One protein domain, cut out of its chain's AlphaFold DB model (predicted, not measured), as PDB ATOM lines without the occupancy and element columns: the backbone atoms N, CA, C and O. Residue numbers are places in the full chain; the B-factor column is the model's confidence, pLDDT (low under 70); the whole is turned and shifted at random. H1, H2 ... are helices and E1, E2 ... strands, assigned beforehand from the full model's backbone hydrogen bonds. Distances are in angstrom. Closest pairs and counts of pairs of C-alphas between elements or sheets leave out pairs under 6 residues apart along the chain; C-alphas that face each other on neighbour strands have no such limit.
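This is residues 295 to 373 and 397 to 456 of the 508 residues of an uncharacterized protein of uncultured Butyricicoccus sp (UniProt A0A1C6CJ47). The model has two lobes: in one, the sheet E7, E6, E8 has H3 packed slantwise on one face; in the other, H1 and H2 lie side by side, with the small sheet E2, E5, E4 along the pair and the two-strand sheet E1, E3 near one end of it. The lobes come close where the last residue of H2 nears H3. The printed part has 139 residues, with three named helices and eight named strands in the order E1 H1 E2 E3 H2 E4 E5 E6 E7 E8 H3; both three-strand sheets are mixed, E1 and E3 antiparallel. The class is mixed, helices and strands, with under half of the residues in named elements; the whole is compact, radius of gyration of the C-alphas 15.8 A, spanning 53 by 41 by 23 A.

E6 is residues 400 to 405, 16.4 A, E7 416 to 421, 16.7 A, and E8 431 to 435, 12.9 A. H3, residues 442 to 453, 16.3 A, ends at C-alpha 453 (118.012, 37.859, 83.912). H1 is residues 306 to 317, 16.5 A, and H2 344 to 354, 15.1 A. E2 is residues 323 to 325, E4 358 to 361 and E5 367 to 370. E1, residues 303 to 305, begins at C-alpha 303 (130.625, 17.712, 96.836); E3 is residues 333 to 335.

E6 and E7 form an antiparallel hairpin, with N 403 and O 418 2.8 A apart; E6 and E8 are parallel, with N 404 and O 434 at 2.8 A. H3 is on this sheet, two layers with the helix on one face, at a height over the sheet of 7.8 A; the closest C-alphas of H3 and E7 are those of Gln 447 and Ala 420, 5.3 A. H2 and H3 are close but not clearly touching, the C-alphas of Ala 354 and Ala 445 being 6.8 A apart, and about perpendicular at 82 degrees. H1 and H2 touch at a shallow tilt of 6 degrees, opposite ways, closest at the C-alphas of Leu 313 and Ile 344, 6.3 A. E4 and E5 are an antiparallel hairpin, N 370 to O 358 2.9 A; E2 and E5 are parallel, N 369 to O 324 2.8 A. H1 only grazes their sheet. E1 and E3 are antiparallel, N 334 to O 304 2.9 A. In H1, H2 and H3 every O i to N i+4 pair is within hydrogen-bond range.

The C-alphas farthest apart, of Gly 320 and Asp 426, are 53.2 A apart. Residues 374 to 396 are not printed; C-alphas 373 and 397 are 20.4 A apart across the cut. Of the links that are printed whole, none is long. No printed residue is under 70 in pLDDT.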
ATOM      1  N   GLU A 295     109.904  14.204 100.184       96.75
ATOM      2  CA  GLU A 295     110.989  14.933 100.853       96.75
ATOM      3  C   GLU A 295     112.323  14.199 100.729       96.75
ATOM      4  O   GLU A 295     112.407  12.993 100.955       96.75
ATOM      5  N   TYR A 296     113.386  14.952 100.451       97.06
ATOM      6  CA  TYR A 296     114.756  14.462 100.463       97.06
ATOM      7  C   TYR A 296     115.492  14.947 101.714       97.06
ATOM      8  O   TYR A 296     115.517  16.141 102.014       97.06
ATOM      9  N   ASN A 297     116.112  14.013 102.440       95.38
ATOM     10  CA  ASN A 297     116.792  14.283 103.713       95.38
ATOM     11  C   ASN A 297     118.256  13.805 103.742       95.38
ATOM     12  O   ASN A 297     118.935  13.964 104.753       95.38
ATOM     13  N   ASP A 298     118.777  13.277 102.631       94.88
ATOM     14  CA  ASP A 298     120.134  12.714 102.549       94.88
ATOM     15  C   ASP A 298     121.179  13.731 102.033       94.88
ATOM     16  O   ASP A 298     122.182  13.379 101.394       94.88
ATOM     17  N   GLY A 299     120.939  15.022 102.281       94.19
ATOM     18  CA  GLY A 299     121.927  16.080 102.071       94.19
ATOM     19  C   GLY A 299     123.076  15.986 103.083       94.19
ATOM     20  O   GLY A 299     122.946  15.398 104.155       94.19
ATOM     21  N   ALA A 300     124.239  16.530 102.725       96.00
ATOM     22  CA  ALA A 300     125.413  16.575 103.599       96.00
ATOM     23  C   ALA A 300     126.418  17.636 103.125       96.00
ATOM     24  O   ALA A 300     126.389  18.054 101.968       96.00
ATOM     25  N   SER A 301     127.377  18.011 103.974       94.88
ATOM     26  CA  SER A 301     128.544  18.772 103.514       94.88
ATOM     27  C   SER A 301     129.388  17.967 102.522       94.88
ATOM     28  O   SER A 301     129.467  16.738 102.583       94.88
ATOM     29  N   GLY A 302     130.087  18.679 101.642       95.44
ATOM     30  CA  GLY A 302     130.941  18.090 100.614       95.44
ATOM     31  C   GLY A 302     130.402  18.337  99.212       95.44
ATOM     32  O   GLY A 302     129.580  19.225  98.981       95.44
ATOM     33  N   THR A 303     130.898  17.553  98.264       97.69
ATOM     34  CA  THR A 303     130.625  17.712  96.836       97.69
ATOM     35  C   THR A 303     130.372  16.369  96.179       97.69
ATOM     36  O   THR A 303     130.892  15.347  96.626       97.69
ATOM     37  N   TRP A 304     129.648  16.403  95.075       97.75
ATOM     38  CA  TRP A 304     129.358  15.279  94.189       97.75
ATOM     39  C   TRP A 304     129.204  15.805  92.760       97.75
ATOM     40  O   TRP A 304     129.145  17.017  92.526       97.75
ATOM     41  N   THR A 305     129.181  14.904  91.791       98.25
ATOM     42  CA  THR A 305     128.834  15.242  90.413       98.25
ATOM     43  C   THR A 305     127.324  15.433  90.271       98.25
ATOM     44  O   THR A 305     126.535  14.846  91.014       98.25
ATOM     45  N   LEU A 306     126.904  16.235  89.292       98.12
ATOM     46  CA  LEU A 306     125.491  16.432  88.975       98.12
ATOM     47  C   LEU A 306     124.787  15.096  88.694       98.12
ATOM     48  O   LEU A 306     123.678  14.882  89.171       98.12
ATOM     49  N   SER A 307     125.443  14.175  87.982       97.81
ATOM     50  CA  SER A 307     124.887  12.845  87.722       97.81
ATOM     51  C   SER A 307     124.658  12.037  88.995       97.81
ATOM     52  O   SER A 307     123.625  11.384  89.111       97.81
ATOM     53  N   GLU A 308     125.575  12.096  89.966       97.75
ATOM     54  CA  GLU A 308     125.401  11.412  91.256       97.75
ATOM     55  C   GLU A 308     124.242  12.022  92.054       97.75
ATOM     56  O   GLU A 308     123.441  11.281  92.620       97.75
ATOM     57  N   ALA A 309     124.123  13.353  92.054       98.06
ATOM     58  CA  ALA A 309     123.053  14.070  92.744       98.06
ATOM     59  C   ALA A 309     121.666  13.720  92.187       98.06
ATOM     60  O   ALA A 309     120.776  13.311  92.930       98.06
ATOM     61  N   ILE A 310     121.499  13.832  90.866       98.12
ATOM     62  CA  ILE A 310     120.233  13.530  90.193       98.12
ATOM     63  C   ILE A 310     119.893  12.043  90.320       98.12
ATOM     64  O   ILE A 310     118.753  11.717  90.625       98.12
ATOM     65  N   SER A 311     120.866  11.136  90.183       97.25
ATOM     66  CA  SER A 311     120.612   9.697  90.356       97.25
ATOM     67  C   SER A 311     120.131   9.364  91.771       97.25
ATOM     68  O   SER A 311     119.228   8.549  91.930       97.25
ATOM     69  N   ALA A 312     120.692  10.006  92.804       97.38
ATOM     70  CA  ALA A 312     120.235   9.828  94.181       97.38
ATOM     71  C   ALA A 312     118.799  10.342  94.385       97.38
ATOM     72  O   ALA A 312     118.000   9.675  95.040       97.38
ATOM     73  N   LEU A 313     118.458  11.490  93.792       97.94
ATOM     74  CA  LEU A 313     117.116  12.077  93.865       97.94
ATOM     75  C   LEU A 313     116.066  11.233  93.130       97.94
ATOM     76  O   LEU A 313     114.994  10.995  93.678       97.94
ATOM     77  N   LEU A 314     116.385  10.731  91.934       96.94
ATOM     78  CA  LEU A 314     115.495   9.851  91.166       96.94
ATOM     79  C   LEU A 314     115.340   8.465  91.809       96.94
ATOM     80  O   LEU A 314     114.264   7.873  91.774       96.94
ATOM     81  N   ALA A 315     116.389   7.946  92.452       96.31
ATOM     82  CA  ALA A 315     116.274   6.726  93.248       96.31
ATOM     83  C   ALA A 315     115.379   6.941  94.481       96.31
ATOM     84  O   ALA A 315     114.564   6.079  94.803       96.31
ATOM     85  N   ALA A 316     115.502   8.093  95.148       95.75
ATOM     86  CA  ALA A 316     114.678   8.449  96.301       95.75
ATOM     87  C   ALA A 316     113.207   8.706  95.933       95.75
ATOM     88  O   ALA A 316     112.333   8.451  96.759       95.75
ATOM     89  N   SER A 317     112.919   9.178  94.714       94.25
ATOM     90  CA  SER A 317     111.540   9.386  94.254       94.25
ATOM     91  C   SER A 317     110.813   8.085  93.920       94.25
ATOM     92  O   SER A 317     109.586   8.061  93.889       94.25
ATOM     93  N   GLY A 318     111.544   7.005  93.617       90.06
ATOM     94  CA  GLY A 318     110.954   5.729  93.203       90.06
ATOM     95  C   GLY A 318     110.156   5.806  91.894       90.06
ATOM     96  O   GLY A 318     109.421   4.879  91.573       90.06
ATOM     97  N   THR A 319     110.282   6.894  91.125       87.81
ATOM     98  CA  THR A 319     109.488   7.114  89.903       87.81
ATOM     99  C   THR A 319     109.952   6.271  88.719       87.81
ATOM    100  O   THR A 319     109.220   6.167  87.736       87.81
ATOM    101  N   GLY A 320     111.156   5.694  88.792       86.81
ATOM    102  CA  GLY A 320     111.723   4.831  87.753       86.81
ATOM    103  C   GLY A 320     112.157   5.558  86.476       86.81
ATOM    104  O   GLY A 320     112.557   4.897  85.524       86.81
ATOM    105  N   ILE A 321     112.087   6.893  86.437       91.50
ATOM    106  CA  ILE A 321     112.582   7.669  85.292       91.50
ATOM    107  C   ILE A 321     114.106   7.744  85.310       91.50
ATOM    108  O   ILE A 321     114.732   7.789  86.371       91.50
ATOM    109  N   GLU A 322     114.696   7.818  84.123       94.25
ATOM    110  CA  GLU A 322     116.134   7.992  83.948       94.25
ATOM    111  C   GLU A 322     116.491   9.463  83.705       94.25
ATOM    112  O   GLU A 322     115.651  10.268  83.300       94.25
ATOM    113  N   ALA A 323     117.755   9.815  83.945       96.62
ATOM    114  CA  ALA A 323     118.298  11.127  83.611       96.62
ATOM    115  C   ALA A 323     119.226  11.044  82.398       96.62
ATOM    116  O   ALA A 323     120.129  10.206  82.350       96.62
ATOM    117  N   VAL A 324     119.059  11.974  81.461       96.69
ATOM    118  CA  VAL A 324     119.918  12.124  80.282       96.69
ATOM    119  C   VAL A 324     120.648  13.457  80.377       96.69
ATOM    120  O   VAL A 324     120.040  14.499  80.603       96.69
ATOM    121  N   PHE A 325     121.970  13.437  80.217       96.00
ATOM    122  CA  PHE A 325     122.806  14.633  80.312       96.00
ATOM    123  C   PHE A 325     123.396  14.981  78.954       96.00
ATOM    124  O   PHE A 325     124.047  14.150  78.319       96.00
ATOM    125  N   GLU A 326     123.260  16.239  78.547       92.06
ATOM    126  CA  GLU A 326     123.944  16.731  77.361       92.06
ATOM    127  C   GLU A 326     125.468  16.745  77.586       92.06
ATOM    128  O   GLU A 326     125.988  17.387  78.506       92.06
ATOM    129  N   SER A 327     126.218  16.094  76.695       88.00
ATOM    130  CA  SER A 327     127.688  16.107  76.675       88.00
ATOM    131  C   SER A 327     128.331  15.677  78.012       88.00
ATOM    132  O   SER A 327     128.143  14.552  78.459       88.00
ATOM    133  N   SER A 328     129.128  16.543  78.645       91.19
ATOM    134  CA  SER A 328     129.812  16.287  79.917       91.19
ATOM    135  C   SER A 328     129.126  16.945  81.121       91.19
ATOM    136  O   SER A 328     129.755  17.073  82.171       91.19
ATOM    137  N   LEU A 329     127.870  17.404  80.989       94.44
ATOM    138  CA  LEU A 329     127.173  18.121  82.065       94.44
ATOM    139  C   LEU A 329     127.038  17.286  83.340       94.44
ATOM    140  O   LEU A 329     127.194  17.835  84.431       94.44
ATOM    141  N   GLY A 330     126.842  15.971  83.212       95.00
ATOM    142  CA  GLY A 330     126.749  15.060  84.356       95.00
ATOM    143  C   GLY A 330     127.975  15.109  85.274       95.00
ATOM    144  O   GLY A 330     127.832  14.997  86.485       95.00
ATOM    145  N   SER A 331     129.171  15.382  84.738       97.19
ATOM    146  CA  SER A 331     130.418  15.467  85.516       97.19
ATOM    147  C   SER A 331     130.622  16.803  86.247       97.19
ATOM    148  O   SER A 331     131.644  16.982  86.908       97.19
ATOM    149  N   THR A 332     129.692  17.756  86.125       97.62
ATOM    150  CA  THR A 332     129.791  19.062  86.795       97.62
ATOM    151  C   THR A 332     129.750  18.877  88.307       97.62
ATOM    152  O   THR A 332     128.847  18.229  88.827       97.62
ATOM    153  N   VAL A 333     130.725  19.443  89.020       98.19
ATOM    154  CA  VAL A 333     130.806  19.331  90.482       98.19
ATOM    155  C   VAL A 333     129.898  20.367  91.134       98.19
ATOM    156  O   VAL A 333     130.086  21.570  90.941       98.19
ATOM    157  N   ILE A 334     128.966  19.892  91.955       98.25
ATOM    158  CA  ILE A 334     128.089  20.705  92.802       98.25
ATOM    159  C   ILE A 334     128.268  20.299  94.273       98.25
ATOM    160  O   ILE A 334     128.867  19.265  94.587       98.25
ATOM    161  N   ARG A 335     127.777  21.117  95.203       97.81
ATOM    162  CA  ARG A 335     127.767  20.775  96.631       97.81
ATOM    163  C   ARG A 335     126.638  19.790  96.934       97.81
ATOM    164  O   ARG A 335     125.632  19.743  96.230       97.81
ATOM    165  N   LYS A 336     126.805  19.021  98.008       96.94
ATOM    166  CA  LYS A 336     125.822  18.037  98.495       96.94
ATOM    167  C   LYS A 336     124.846  18.616  99.540       96.94
ATOM    168  O   LYS A 336     123.996  17.903 100.069       96.94
ATOM    169  N   CYS A 337     124.941  19.913  99.821       95.44
ATOM    170  CA  CYS A 337     124.256  20.611 100.912       95.44
ATOM    171  C   CYS A 337     122.745  20.830 100.660       95.44
ATOM    172  O   CYS A 337     122.266  21.950 100.803       95.44
ATOM    173  N   ILE A 338     121.998  19.801 100.238       97.12
ATOM    174  CA  ILE A 338     120.542  19.892 100.035       97.12
ATOM    175  C   ILE A 338     119.894  20.086 101.405       97.12
ATOM    176  O   ILE A 338     120.148  19.247 102.271       97.12
ATOM    177  N   PRO A 339     119.081  21.134 101.622       95.75
ATOM    178  CA  PRO A 339     118.454  21.345 102.915       95.75
ATOM    179  C   PRO A 339     117.535  20.193 103.328       95.75
ATOM    180  O   PRO A 339     116.884  19.571 102.483       95.75
ATOM    181  N   GLN A 340     117.444  19.915 104.624       94.00
ATOM    182  CA  GLN A 340     116.483  18.942 105.151       94.00
ATOM    183  C   GLN A 340     115.047  19.302 104.741       94.00
ATOM    184  O   GLN A 340     114.670  20.474 104.715       94.00
ATOM    185  N   LYS A 341     114.223  18.283 104.470       95.06
ATOM    186  CA  LYS A 341     112.820  18.410 104.031       95.06
ATOM    187  C   LYS A 341     112.623  19.158 102.709       95.06
ATOM    188  O   LYS A 341     111.509  19.586 102.406       95.06
ATOM    189  N   THR A 342     113.674  19.308 101.905       97.50
ATOM    190  CA  THR A 342     113.533  19.846 100.548       97.50
ATOM    191  C   THR A 342     112.728  18.859  99.710       97.50
ATOM    192  O   THR A 342     113.014  17.661  99.723       97.50
ATOM    193  N   LYS A 343     111.716  19.340  98.982       98.12
ATOM    194  CA  LYS A 343     110.957  18.489  98.057       98.12
ATOM    195  C   LYS A 343     111.863  17.998  96.934       98.12
ATOM    196  O   LYS A 343     112.725  18.752  96.488       98.12
ATOM    197  N   ILE A 344     111.689  16.767  96.457       98.12
ATOM    198  CA  ILE A 344     112.588  16.192  95.443       98.12
ATOM    199  C   ILE A 344     112.621  17.066  94.183       98.12
ATOM    200  O   ILE A 344     113.710  17.327  93.669       98.12
ATOM    201  N   ARG A 345     111.475  17.602  93.730       98.06
ATOM    202  CA  ARG A 345     111.440  18.517  92.573       98.06
ATOM    203  C   ARG A 345     112.294  19.767  92.801       98.06
ATOM    204  O   ARG A 345     113.069  20.164  91.932       98.06
ATOM    205  N   GLU A 346     112.202  20.354  93.990       98.19
ATOM    206  CA  GLU A 346     112.991  21.529  94.365       98.19
ATOM    207  C   GLU A 346     114.484  21.202  94.506       98.19
ATOM    208  O   GLU A 346     115.339  21.970  94.070       98.19
ATOM    209  N   ALA A 347     114.822  20.028  95.040       98.31
ATOM    210  CA  ALA A 347     116.201  19.567  95.108       98.31
ATOM    211  C   ALA A 347     116.803  19.380  93.704       98.31
ATOM    212  O   ALA A 347     117.935  19.807  93.470       98.31
ATOM    213  N   ILE A 348     116.043  18.823  92.749       98.44
ATOM    214  CA  ILE A 348     116.458  18.726  91.339       98.44
ATOM    215  C   ILE A 348     116.697  20.125  90.763       98.44
ATOM    216  O   ILE A 348     117.766  20.368  90.196       98.44
ATOM    217  N   ARG A 349     115.753  21.059  90.954       98.25
ATOM    218  CA  ARG A 349     115.887  22.456  90.510       98.25
ATOM    219  C   ARG A 349     117.172  23.094  91.046       98.25
ATOM    220  O   ARG A 349     117.959  23.650  90.279       98.25
ATOM    221  N   LEU A 350     117.427  22.964  92.349       98.44
ATOM    222  CA  LEU A 350     118.637  23.474  92.995       98.44
ATOM    223  C   LEU A 350     119.910  22.852  92.405       98.44
ATOM    224  O   LEU A 350     120.866  23.582  92.128       98.44
ATOM    225  N   CYS A 351     119.933  21.530  92.186       98.31
ATOM    226  CA  CYS A 351     121.085  20.817  91.622       98.31
ATOM    227  C   CYS A 351     121.408  21.299  90.205       98.31
ATOM    228  O   CYS A 351     122.566  21.565  89.878       98.31
ATOM    229  N   VAL A 352     120.377  21.427  89.374       98.00
ATOM    230  CA  VAL A 352     120.484  21.825  87.969       98.00
ATOM    231  C   VAL A 352     120.895  23.296  87.850       98.00
ATOM    232  O   VAL A 352     121.844  23.618  87.133       98.00
ATOM    233  N   GLN A 353     120.301  24.189  88.647       98.19
ATOM    234  CA  GLN A 353     120.727  25.589  88.708       98.19
ATOM    235  C   GLN A 353     122.182  25.729  89.192       98.19
ATOM    236  O   GLN A 353     122.949  26.515  88.633       98.19
ATOM    237  N   ALA A 354     122.599  24.934  90.184       98.12
ATOM    238  CA  ALA A 354     123.972  24.931  90.689       98.12
ATOM    239  C   ALA A 354     125.006  24.489  89.641       98.12
ATOM    240  O   ALA A 354     126.156  24.930  89.685       98.12
ATOM    241  N   ALA A 355     124.594  23.654  88.687       97.69
ATOM    242  CA  ALA A 355     125.407  23.228  87.556       97.69
ATOM    243  C   ALA A 355     125.313  24.166  86.330       97.69
ATOM    244  O   ALA A 355     125.942  23.890  85.302       97.69
ATOM    245  N   MET A 356     124.600  25.297  86.443       97.25
ATOM    246  CA  MET A 356     124.402  26.279  85.366       97.25
ATOM    247  C   MET A 356     123.750  25.660  84.116       97.25
ATOM    248  O   MET A 356     124.188  25.881  82.977       97.25
ATOM    249  N   CYS A 357     122.730  24.836  84.343       96.62
ATOM    250  CA  CYS A 357     121.914  24.194  83.319       96.62
ATOM    251  C   CYS A 357     120.413  24.333  83.636       96.62
ATOM    252  O   CYS A 357     120.023  24.997  84.598       96.62
ATOM    253  N   THR A 358     119.573  23.746  82.785       97.00
ATOM    254  CA  THR A 358     118.131  23.576  83.001       97.00
ATOM    255  C   THR A 358     117.722  22.143  82.650       97.00
ATOM    256  O   THR A 358     118.524  21.388  82.089       97.00
ATOM    257  N   CYS A 359     116.502  21.745  82.998       97.06
ATOM    258  CA  CYS A 359     115.965  20.430  82.682       97.06
ATOM    259  C   CYS A 359     114.444  20.452  82.503       97.06
ATOM    260  O   CYS A 359     113.768  21.370  82.966       97.06
ATOM    261  N   PHE A 360     113.932  19.427  81.829       96.06
ATOM    262  CA  PHE A 360     112.509  19.099  81.722       96.06
ATOM    263  C   PHE A 360     112.362  17.596  81.416       96.06
ATOM    264  O   PHE A 360     113.351  16.937  81.078       96.06
ATOM    265  N   ILE A 361     111.156  17.043  81.565       95.75
ATOM    266  CA  ILE A 361     110.863  15.668  81.134       95.75
ATOM    267  C   ILE A 361     110.654  15.664  79.623       95.75
ATOM    268  O   ILE A 361     109.763  16.342  79.116       95.75
ATOM    269  N   ASP A 362     111.489  14.921  78.905       92.62
ATOM    270  CA  ASP A 362     111.394  14.827  77.455       92.62
ATOM    271  C   ASP A 362     110.331  13.815  76.994       92.62
ATOM    272  O   ASP A 362     109.699  13.100  77.777       92.62
ATOM    273  N   ARG A 363     110.143  13.740  75.676       90.81
ATOM    274  CA  ARG A 363     109.164  12.849  75.037       90.81
ATOM    275  C   ARG A 363     109.447  11.366  75.283       90.81
ATOM    276  O   ARG A 363     108.534  10.558  75.204       90.81
ATOM    277  N   SER A 364     110.689  11.003  75.607       90.19
ATOM    278  CA  SER A 364     111.068   9.626  75.947       90.19
ATOM    279  C   SER A 364     110.849   9.312  77.430       90.19
ATOM    280  O   SER A 364     111.301   8.271  77.904       90.19
ATOM    281  N   ASN A 365     110.150  10.190  78.163       92.12
ATOM    282  CA  ASN A 365     109.876  10.062  79.592       92.12
ATOM    283  C   ASN A 365     111.156  10.050  80.453       92.12
ATOM    284  O   ASN A 365     111.210   9.396  81.498       92.12
ATOM    285  N   ALA A 366     112.190  10.774  80.016       95.00
ATOM    286  CA  ALA A 366     113.443  10.935  80.745       95.00
ATOM    287  C   ALA A 366     113.635  12.383  81.212       95.00
ATOM    288  O   ALA A 366     113.248  13.334  80.531       95.00
ATOM    289  N   LEU A 367     114.273  12.569  82.371       97.25
ATOM    290  CA  LEU A 367     114.693  13.887  82.839       97.25
ATOM    291  C   LEU A 367     115.930  14.322  82.060       97.25
ATOM    292  O   LEU A 367     117.049  13.887  82.344       97.25
ATOM    293  N   HIS A 368     115.740  15.201  81.090       95.94
ATOM    294  CA  HIS A 368     116.816  15.617  80.212       95.94
ATOM    295  C   HIS A 368     117.399  16.951  80.688       95.94
ATOM    296  O   HIS A 368     116.687  17.933  80.902       95.94
ATOM    297  N   VAL A 369     118.712  16.966  80.911       96.88
ATOM    298  CA  VAL A 369     119.478  18.097  81.439       96.88
ATOM    299  C   VAL A 369     120.330  18.717  80.335       96.88
ATOM    300  O   VAL A 369     121.197  18.051  79.762       96.88
ATOM    301  N   PHE A 370     120.143  20.015  80.101       92.75
ATOM    302  CA  PHE A 370     120.728  20.750  78.977       92.75
ATOM    303  C   PHE A 370     121.364  22.061  79.409       92.75
ATOM    304  O   PHE A 370     120.938  22.685  80.386       92.75
ATOM    305  N   ARG A 371     122.322  22.556  78.622       93.31
ATOM    306  CA  ARG A 371     122.770  23.944  78.761       93.31
ATOM    307  C   ARG A 371     121.982  24.827  77.788       93.31
ATOM    308  O   ARG A 371     122.207  24.739  76.584       93.31
ATOM    309  N   PRO A 372     121.106  25.721  78.276       92.31
ATOM    310  CA  PRO A 372     120.296  26.532  77.384       92.31
ATOM    311  C   PRO A 372     121.181  27.508  76.604       92.31
ATOM    312  O   PRO A 372     122.085  28.142  77.158       92.31
ATOM    313  N   ALA A 373     120.941  27.614  75.299       89.31
ATOM    314  CA  ALA A 373     121.706  28.460  74.393       89.31
ATOM    315  C   ALA A 373     120.881  28.810  73.149       89.31
ATOM    316  O   ALA A 373     120.055  28.019  72.704       89.31
ATOM    317  N   LEU A 397     114.384  45.305  84.436       87.44
ATOM    318  CA  LEU A 397     115.839  45.298  84.340       87.44
ATOM    319  C   LEU A 397     116.433  44.801  85.657       87.44
ATOM    320  O   LEU A 397     116.239  45.445  86.685       87.44
ATOM    321  N   TYR A 398     117.211  43.728  85.595       92.94
ATOM    322  CA  TYR A 398     118.147  43.337  86.643       92.94
ATOM    323  C   TYR A 398     119.564  43.505  86.109       92.94
ATOM    324  O   TYR A 398     119.884  43.048  85.018       92.94
ATOM    325  N   ASN A 399     120.409  44.218  86.845       94.38
ATOM    326  CA  ASN A 399     121.803  44.474  86.462       94.38
ATOM    327  C   ASN A 399     122.795  44.028  87.547       94.38
ATOM    328  O   ASN A 399     124.010  44.174  87.380       94.38
ATOM    329  N   VAL A 400     122.271  43.438  88.626       96.62
ATOM    330  CA  VAL A 400     123.016  42.813  89.712       96.62
ATOM    331  C   VAL A 400     122.340  41.492  90.077       96.62
ATOM    332  O   VAL A 400     121.124  41.452  90.234       96.62
ATOM    333  N   VAL A 401     123.126  40.431  90.254       98.12
ATOM    334  CA  VAL A 401     122.689  39.182  90.896       98.12
ATOM    335  C   VAL A 401     123.422  39.042  92.220       98.12
ATOM    336  O   VAL A 401     124.647  39.181  92.257       98.12
ATOM    337  N   GLN A 402     122.676  38.760  93.287       98.25
ATOM    338  CA  GLN A 402     123.214  38.370  94.588       98.25
ATOM    339  C   GLN A 402     122.834  36.919  94.858       98.25
ATOM    340  O   GLN A 402     121.667  36.608  95.067       98.25
ATOM    341  N   LEU A 403     123.834  36.040  94.804       98.31
ATOM    342  CA  LEU A 403     123.688  34.621  95.083       98.31
ATOM    343  C   LEU A 403     124.170  34.341  96.498       98.31
ATOM    344  O   LEU A 403     125.348  34.537  96.803       98.31
ATOM    345  N   THR A 404     123.267  33.853  97.331       98.00
ATOM    346  CA  THR A 404     123.547  33.398  98.686       98.00
ATOM    347  C   THR A 404     123.631  31.878  98.696       98.00
ATOM    348  O   THR A 404     122.862  31.182  98.029       98.00
ATOM    349  N   ARG A 405     124.608  31.349  99.431       95.38
ATOM    350  CA  ARG A 405     124.688  29.920  99.736       95.38
ATOM    351  C   ARG A 405     125.131  29.717 101.176       95.38
ATOM    352  O   ARG A 405     125.949  30.479 101.694       95.38
ATOM    353  N   ARG A 406     124.672  28.625 101.780       94.25
ATOM    354  CA  ARG A 406     125.049  28.223 103.136       94.25
ATOM    355  C   ARG A 406     125.184  26.706 103.245       94.25
ATOM    356  O   ARG A 406     124.393  25.970 102.665       94.25
ATOM    357  N   ASP A 407     126.170  26.239 104.013       94.06
ATOM    358  CA  ASP A 407     126.237  24.839 104.456       94.06
ATOM    359  C   ASP A 407     125.460  24.678 105.766       94.06
ATOM    360  O   ASP A 407     125.958  25.046 106.832       94.06
ATOM    361  N   GLU A 408     124.239  24.149 105.722       91.62
ATOM    362  CA  GLU A 408     123.481  23.909 106.959       91.62
ATOM    363  C   GLU A 408     124.048  22.758 107.807       91.62
ATOM    364  O   GLU A 408     123.763  22.668 109.000       91.62
ATOM    365  N   TYR A 409     124.891  21.906 107.218       93.31
ATOM    366  CA  TYR A 409     125.470  20.733 107.873       93.31
ATOM    367  C   TYR A 409     126.761  21.046 108.644       93.31
ATOM    368  O   TYR A 409     127.306  20.170 109.320       93.31
ATOM    369  N   GLN A 410     127.251  22.286 108.573       90.00
ATOM    370  CA  GLN A 410     128.399  22.761 109.342       90.00
ATOM    371  C   GLN A 410     127.958  23.795 110.382       90.00
ATOM    372  O   GLN A 410     127.470  24.878 110.044       90.00
ATOM    373  N   GLU A 411     128.179  23.484 111.662       82.94
ATOM    374  CA  GLU A 411     127.891  24.408 112.761       82.94
ATOM    375  C   GLU A 411     128.676  25.723 112.618       82.94
ATOM    376  O   GLU A 411     129.867  25.723 112.315       82.94
ATOM    377  N   ASN A 412     128.017  26.849 112.917       81.62
ATOM    378  CA  ASN A 412     128.582  28.207 112.859       81.62
ATOM    379  C   ASN A 412     129.008  28.690 111.458       81.62
ATOM    380  O   ASN A 412     129.805  29.620 111.351       81.62
ATOM    381  N   THR A 413     128.469  28.097 110.391       83.31
ATOM    382  CA  THR A 413     128.664  28.600 109.022       83.31
ATOM    383  C   THR A 413     127.809  29.840 108.776       83.31
ATOM    384  O   THR A 413     126.590  29.796 108.966       83.31
ATOM    385  N   GLU A 414     128.456  30.930 108.359       88.38
ATOM    386  CA  GLU A 414     127.810  32.163 107.895       88.38
ATOM    387  C   GLU A 414     127.415  32.059 106.415       88.38
ATOM    388  O   GLU A 414     127.962  31.243 105.668       88.38
ATOM    389  N   ASP A 415     126.470  32.899 105.993       93.25
ATOM    390  CA  ASP A 415     126.045  32.982 104.596       93.25
ATOM    391  C   ASP A 415     127.183  33.513 103.714       93.25
ATOM    392  O   ASP A 415     127.748  34.584 103.956       93.25
ATOM    393  N   GLU A 416     127.506  32.777 102.652       95.88
ATOM    394  CA  GLU A 416     128.423  33.241 101.616       95.88
ATOM    395  C   GLU A 416     127.622  33.960 100.526       95.88
ATOM    396  O   GLU A 416     126.769  33.353  99.877       95.88
ATOM    397  N   VAL A 417     127.927  35.241 100.289       97.44
ATOM    398  CA  VAL A 417     127.252  36.062  99.272       97.44
ATOM    399  C   VAL A 417     128.191  36.343  98.101       97.44
ATOM    400  O   VAL A 417     129.248  36.957  98.254       97.44
ATOM    401  N   PHE A 418     127.769  35.946  96.904       98.12
ATOM    402  CA  PHE A 418     128.453  36.185  95.637       98.12
ATOM    403  C   PHE A 418     127.675  37.219  94.834       98.12
ATOM    404  O   PHE A 418     126.462  37.117  94.679       98.12
ATOM    405  N   THR A 419     128.358  38.244  94.324       97.69
ATOM    406  CA  THR A 419     127.703  39.332  93.587       97.69
ATOM    407  C   THR A 419     128.271  39.454  92.180       97.69
ATOM    408  O   THR A 419     129.459  39.728  92.009       97.69
ATOM    409  N   ALA A 420     127.410  39.321  91.172       97.88
ATOM    410  CA  ALA A 420     127.725  39.644  89.784       97.88
ATOM    411  C   ALA A 420     127.046  40.964  89.400       97.88
ATOM    412  O   ALA A 420     125.882  41.179  89.733       97.88
ATOM    413  N   LYS A 421     127.762  41.856  88.705       96.50
ATOM    414  CA  LYS A 421     127.259  43.180  88.305       96.50
ATOM    415  C   LYS A 421     127.568  43.464  86.841       96.50
ATOM    416  O   LYS A 421     128.675  43.200  86.380       96.50
ATOM    417  N   ASN A 422     126.619  44.078  86.147       95.00
ATOM    418  CA  ASN A 422     126.805  44.664  84.823       95.00
ATOM    419  C   ASN A 422     125.936  45.926  84.724       95.00
ATOM    420  O   ASN A 422     124.839  45.907  84.167       95.00
ATOM    421  N   ILE A 423     126.420  46.999  85.354       90.94
ATOM    422  CA  ILE A 423     125.722  48.278  85.520       90.94
ATOM    423  C   ILE A 423     126.367  49.303  84.583       90.94
ATOM    424  O   ILE A 423     127.587  49.487  84.605       90.94
ATOM    425  N   ALA A 424     125.558  49.969  83.760       88.62
ATOM    426  CA  ALA A 424     126.030  51.056  82.908       88.62
ATOM    427  C   ALA A 424     126.320  52.325  83.728       88.62
ATOM    428  O   ALA A 424     125.791  52.515  84.824       88.62
ATOM    429  N   VAL A 425     127.147  53.221  83.181       85.69
ATOM    430  CA  VAL A 425     127.367  54.551  83.772       85.69
ATOM    431  C   VAL A 425     126.010  55.259  83.888       85.69
ATOM    432  O   VAL A 425     125.257  55.287  82.917       85.69
ATOM    433  N   ASP A 426     125.708  55.788  85.075       86.38
ATOM    434  CA  ASP A 426     124.452  56.471  85.432       86.38
ATOM    435  C   ASP A 426     123.185  55.589  85.550       86.38
ATOM    436  O   ASP A 426     122.077  56.125  85.628       86.38
ATOM    437  N   ASP A 427     123.307  54.256  85.622       88.88
ATOM    438  CA  ASP A 427     122.169  53.361  85.896       88.88
ATOM    439  C   ASP A 427     122.029  53.007  87.394       88.88
ATOM    440  O   ASP A 427     123.001  52.973  88.151       88.88
ATOM    441  N   PHE A 428     120.797  52.729  87.829       89.12
ATOM    442  CA  PHE A 428     120.495  52.310  89.202       89.12
ATOM    443  C   PHE A 428     120.723  50.810  89.388       89.12
ATOM    444  O   PHE A 428     120.329  50.016  88.532       89.12
ATOM    445  N   GLU A 429     121.279  50.408  90.534       92.88
ATOM    446  CA  GLU A 429     121.383  48.990  90.898       92.88
ATOM    447  C   GLU A 429     119.987  48.382  91.096       92.88
ATOM    448  O   GLU A 429     119.159  48.904  91.845       92.88
ATOM    449  N   ARG A 430     119.727  47.270  90.408       94.62
ATOM    450  CA  ARG A 430     118.507  46.467  90.513       94.62
ATOM    451  C   ARG A 430     118.927  45.020  90.713       94.62
ATOM    452  O   ARG A 430     119.449  44.390  89.790       94.62
ATOM    453  N   VAL A 431     118.742  44.550  91.941       96.44
ATOM    454  CA  VAL A 431     119.239  43.262  92.421       96.44
ATOM    455  C   VAL A 431     118.207  42.168  92.172       96.44
ATOM    456  O   VAL A 431     117.031  42.346  92.485       96.44
ATOM    457  N   TYR A 432     118.665  41.053  91.610       96.56
ATOM    458  CA  TYR A 432     117.964  39.774  91.590       96.56
ATOM    459  C   TYR A 432     118.631  38.853  92.618       96.56
ATOM    460  O   TYR A 432     119.833  38.583  92.527       96.56
ATOM    461  N   GLU A 433     117.873  38.435  93.626       97.50
ATOM    462  CA  GLU A 433     118.365  37.603  94.725       97.50
ATOM    463  C   GLU A 433     118.141  36.123  94.407       97.50
ATOM    464  O   GLU A 433     117.084  35.738  93.909       97.50
ATOM    465  N   VAL A 434     119.144  35.295  94.691       97.75
ATOM    466  CA  VAL A 434     119.099  33.843  94.490       97.75
ATOM    467  C   VAL A 434     119.659  33.169  95.728       97.75
ATOM    468  O   VAL A 434     120.771  33.481  96.139       97.75
ATOM    469  N   ASP A 435     118.928  32.211  96.283       97.56
ATOM    470  CA  ASP A 435     119.444  31.311  97.310       97.56
ATOM    471  C   ASP A 435     119.631  29.916  96.711       97.56
ATOM    472  O   ASP A 435     118.696  29.329  96.161       97.56
ATOM    473  N   ASN A 436     120.864  29.410  96.746       97.94
ATOM    474  CA  ASN A 436     121.149  28.050  96.307       97.94
ATOM    475  C   ASN A 436     122.371  27.471  97.049       97.94
ATOM    476  O   ASN A 436     123.519  27.733  96.664       97.94
ATOM    477  N   PRO A 437     122.157  26.622  98.074       97.44
ATOM    478  CA  PRO A 437     123.239  26.033  98.864       97.44
ATOM    479  C   PRO A 437     124.107  25.036  98.077       97.44
ATOM    480  O   PRO A 437     125.206  24.691  98.517       97.44
ATOM    481  N   LEU A 438     123.652  24.576  96.905       97.94
ATOM    482  CA  LEU A 438     124.315  23.539  96.109       97.94
ATOM    483  C   LEU A 438     125.385  24.089  95.164       97.94
ATOM    484  O   LEU A 438     126.171  23.331  94.593       97.94
ATOM    485  N   VAL A 439     125.457  25.408  95.004       97.94
ATOM    486  CA  VAL A 439     126.404  26.059  94.097       97.94
ATOM    487  C   VAL A 439     127.835  25.878  94.597       97.94
ATOM    488  O   VAL A 439     128.184  26.325  95.692       97.94
ATOM    489  N   ASN A 440     128.694  25.262  93.778       96.88
ATOM    490  CA  ASN A 440     130.112  25.064  94.097       96.88
ATOM    491  C   ASN A 440     130.984  26.281  93.730       96.88
ATOM    492  O   ASN A 440     131.765  26.745  94.560       96.88
ATOM    493  N   ASP A 441     130.813  26.856  92.535       97.19
ATOM    494  CA  ASP A 441     131.444  28.123  92.137       97.19
ATOM    495  C   ASP A 441     130.401  29.251  92.126       97.19
ATOM    496  O   ASP A 441     129.668  29.442  91.155       97.19
ATOM    497  N   GLY A 442     130.324  29.988  93.240       97.12
ATOM    498  CA  GLY A 442     129.344  31.060  93.430       97.12
ATOM    499  C   GLY A 442     129.506  32.234  92.464       97.12
ATOM    500  O   GLY A 442     128.510  32.807  92.028       97.12
ATOM    501  N   ASN A 443     130.741  32.565  92.072       97.88
ATOM    502  CA  ASN A 443     130.992  33.659  91.134       97.88
ATOM    503  C   ASN A 443     130.541  33.284  89.721       97.88
ATOM    504  O   ASN A 443     129.875  34.085  89.065       97.88
ATOM    505  N   ALA A 444     130.879  32.074  89.266       97.75
ATOM    506  CA  ALA A 444     130.472  31.591  87.949       97.75
ATOM    507  C   ALA A 444     128.945  31.471  87.842       97.75
ATOM    508  O   ALA A 444     128.360  31.961  86.876       97.75
ATOM    509  N   ALA A 445     128.291  30.905  88.861       97.69
ATOM    510  CA  ALA A 445     126.837  30.775  88.887       97.69
ATOM    511  C   ALA A 445     126.132  32.142  88.891       97.69
ATOM    512  O   ALA A 445     125.239  32.366  88.078       97.69
ATOM    513  N   ALA A 446     126.570  33.095  89.725       98.31
ATOM    514  CA  ALA A 446     125.990  34.441  89.749       98.31
ATOM    515  C   ALA A 446     126.150  35.170  88.400       98.31
ATOM    516  O   ALA A 446     125.223  35.841  87.946       98.31
ATOM    517  N   GLN A 447     127.300  35.020  87.729       98.06
ATOM    518  CA  GLN A 447     127.528  35.579  86.390       98.06
ATOM    519  C   GLN A 447     126.647  34.920  85.323       98.06
ATOM    520  O   GLN A 447     126.119  35.613  84.453       98.06
ATOM    521  N   TRP A 448     126.474  33.599  85.391       97.19
ATOM    522  CA  TRP A 448     125.613  32.864  84.467       97.19
ATOM    523  C   TRP A 448     124.146  33.284  84.607       97.19
ATOM    524  O   TRP A 448     123.515  33.610  83.601       97.19
ATOM    525  N   ILE A 449     123.632  33.376  85.840       97.19
ATOM    526  CA  ILE A 449     122.270  33.861  86.111       97.19
ATOM    527  C   ILE A 449     122.117  35.308  85.634       97.19
ATOM    528  O   ILE A 449     121.130  35.623  84.972       97.19
ATOM    529  N   LEU A 450     123.109  36.176  85.885       97.00
ATOM    530  CA  LEU A 450     123.088  37.566  85.413       97.00
ATOM    531  C   LEU A 450     122.916  37.643  83.888       97.00
ATOM    532  O   LEU A 450     122.119  38.442  83.404       97.00
ATOM    533  N   GLY A 451     123.606  36.782  83.134       94.50
ATOM    534  CA  GLY A 451     123.478  36.713  81.676       94.50
ATOM    535  C   GLY A 451     122.074  36.342  81.179       94.50
ATOM    536  O   GLY A 451     121.714  36.705  80.058       94.50
ATOM    537  N   TRP A 452     121.276  35.658  82.002       93.88
ATOM    538  CA  TRP A 452     119.887  35.316  81.702       93.88
ATOM    539  C   TRP A 452     118.900  36.389  82.144       93.88
ATOM    540  O   TRP A 452     118.117  36.847  81.321       93.88
ATOM    541  N   VAL A 453     118.966  36.856  83.393       93.38
ATOM    542  CA  VAL A 453     118.012  37.859  83.912       93.38
ATOM    543  C   VAL A 453     118.164  39.234  83.246       93.38
ATOM    544  O   VAL A 453     117.278  40.082  83.332       93.38
ATOM    545  N   GLN A 454     119.284  39.470  82.552       91.50
ATOM    546  CA  GLN A 454     119.487  40.645  81.699       91.50
ATOM    547  C   GLN A 454     118.767  40.565  80.349       91.50
ATOM    548  O   GLN A 454     118.624  41.593  79.678       91.50
ATOM    549  N   ARG A 455     118.302  39.381  79.942       90.06
ATOM    550  CA  ARG A 455     117.466  39.213  78.753       90.06
ATOM    551  C   ARG A 455     116.060  39.673  79.082       90.06
ATOM    552  O   ARG A 455     115.345  39.066  79.868       90.06
ATOM    553  N   ARG A 456     115.686  40.806  78.497       86.75
ATOM    554  CA  ARG A 456     114.422  41.482  78.808       86.75
ATOM    555  C   ARG A 456     113.391  41.346  77.712       86.75
ATOM    556  O   ARG A 456     112.244  41.680  77.959       86.75
TER     557      ARG A 456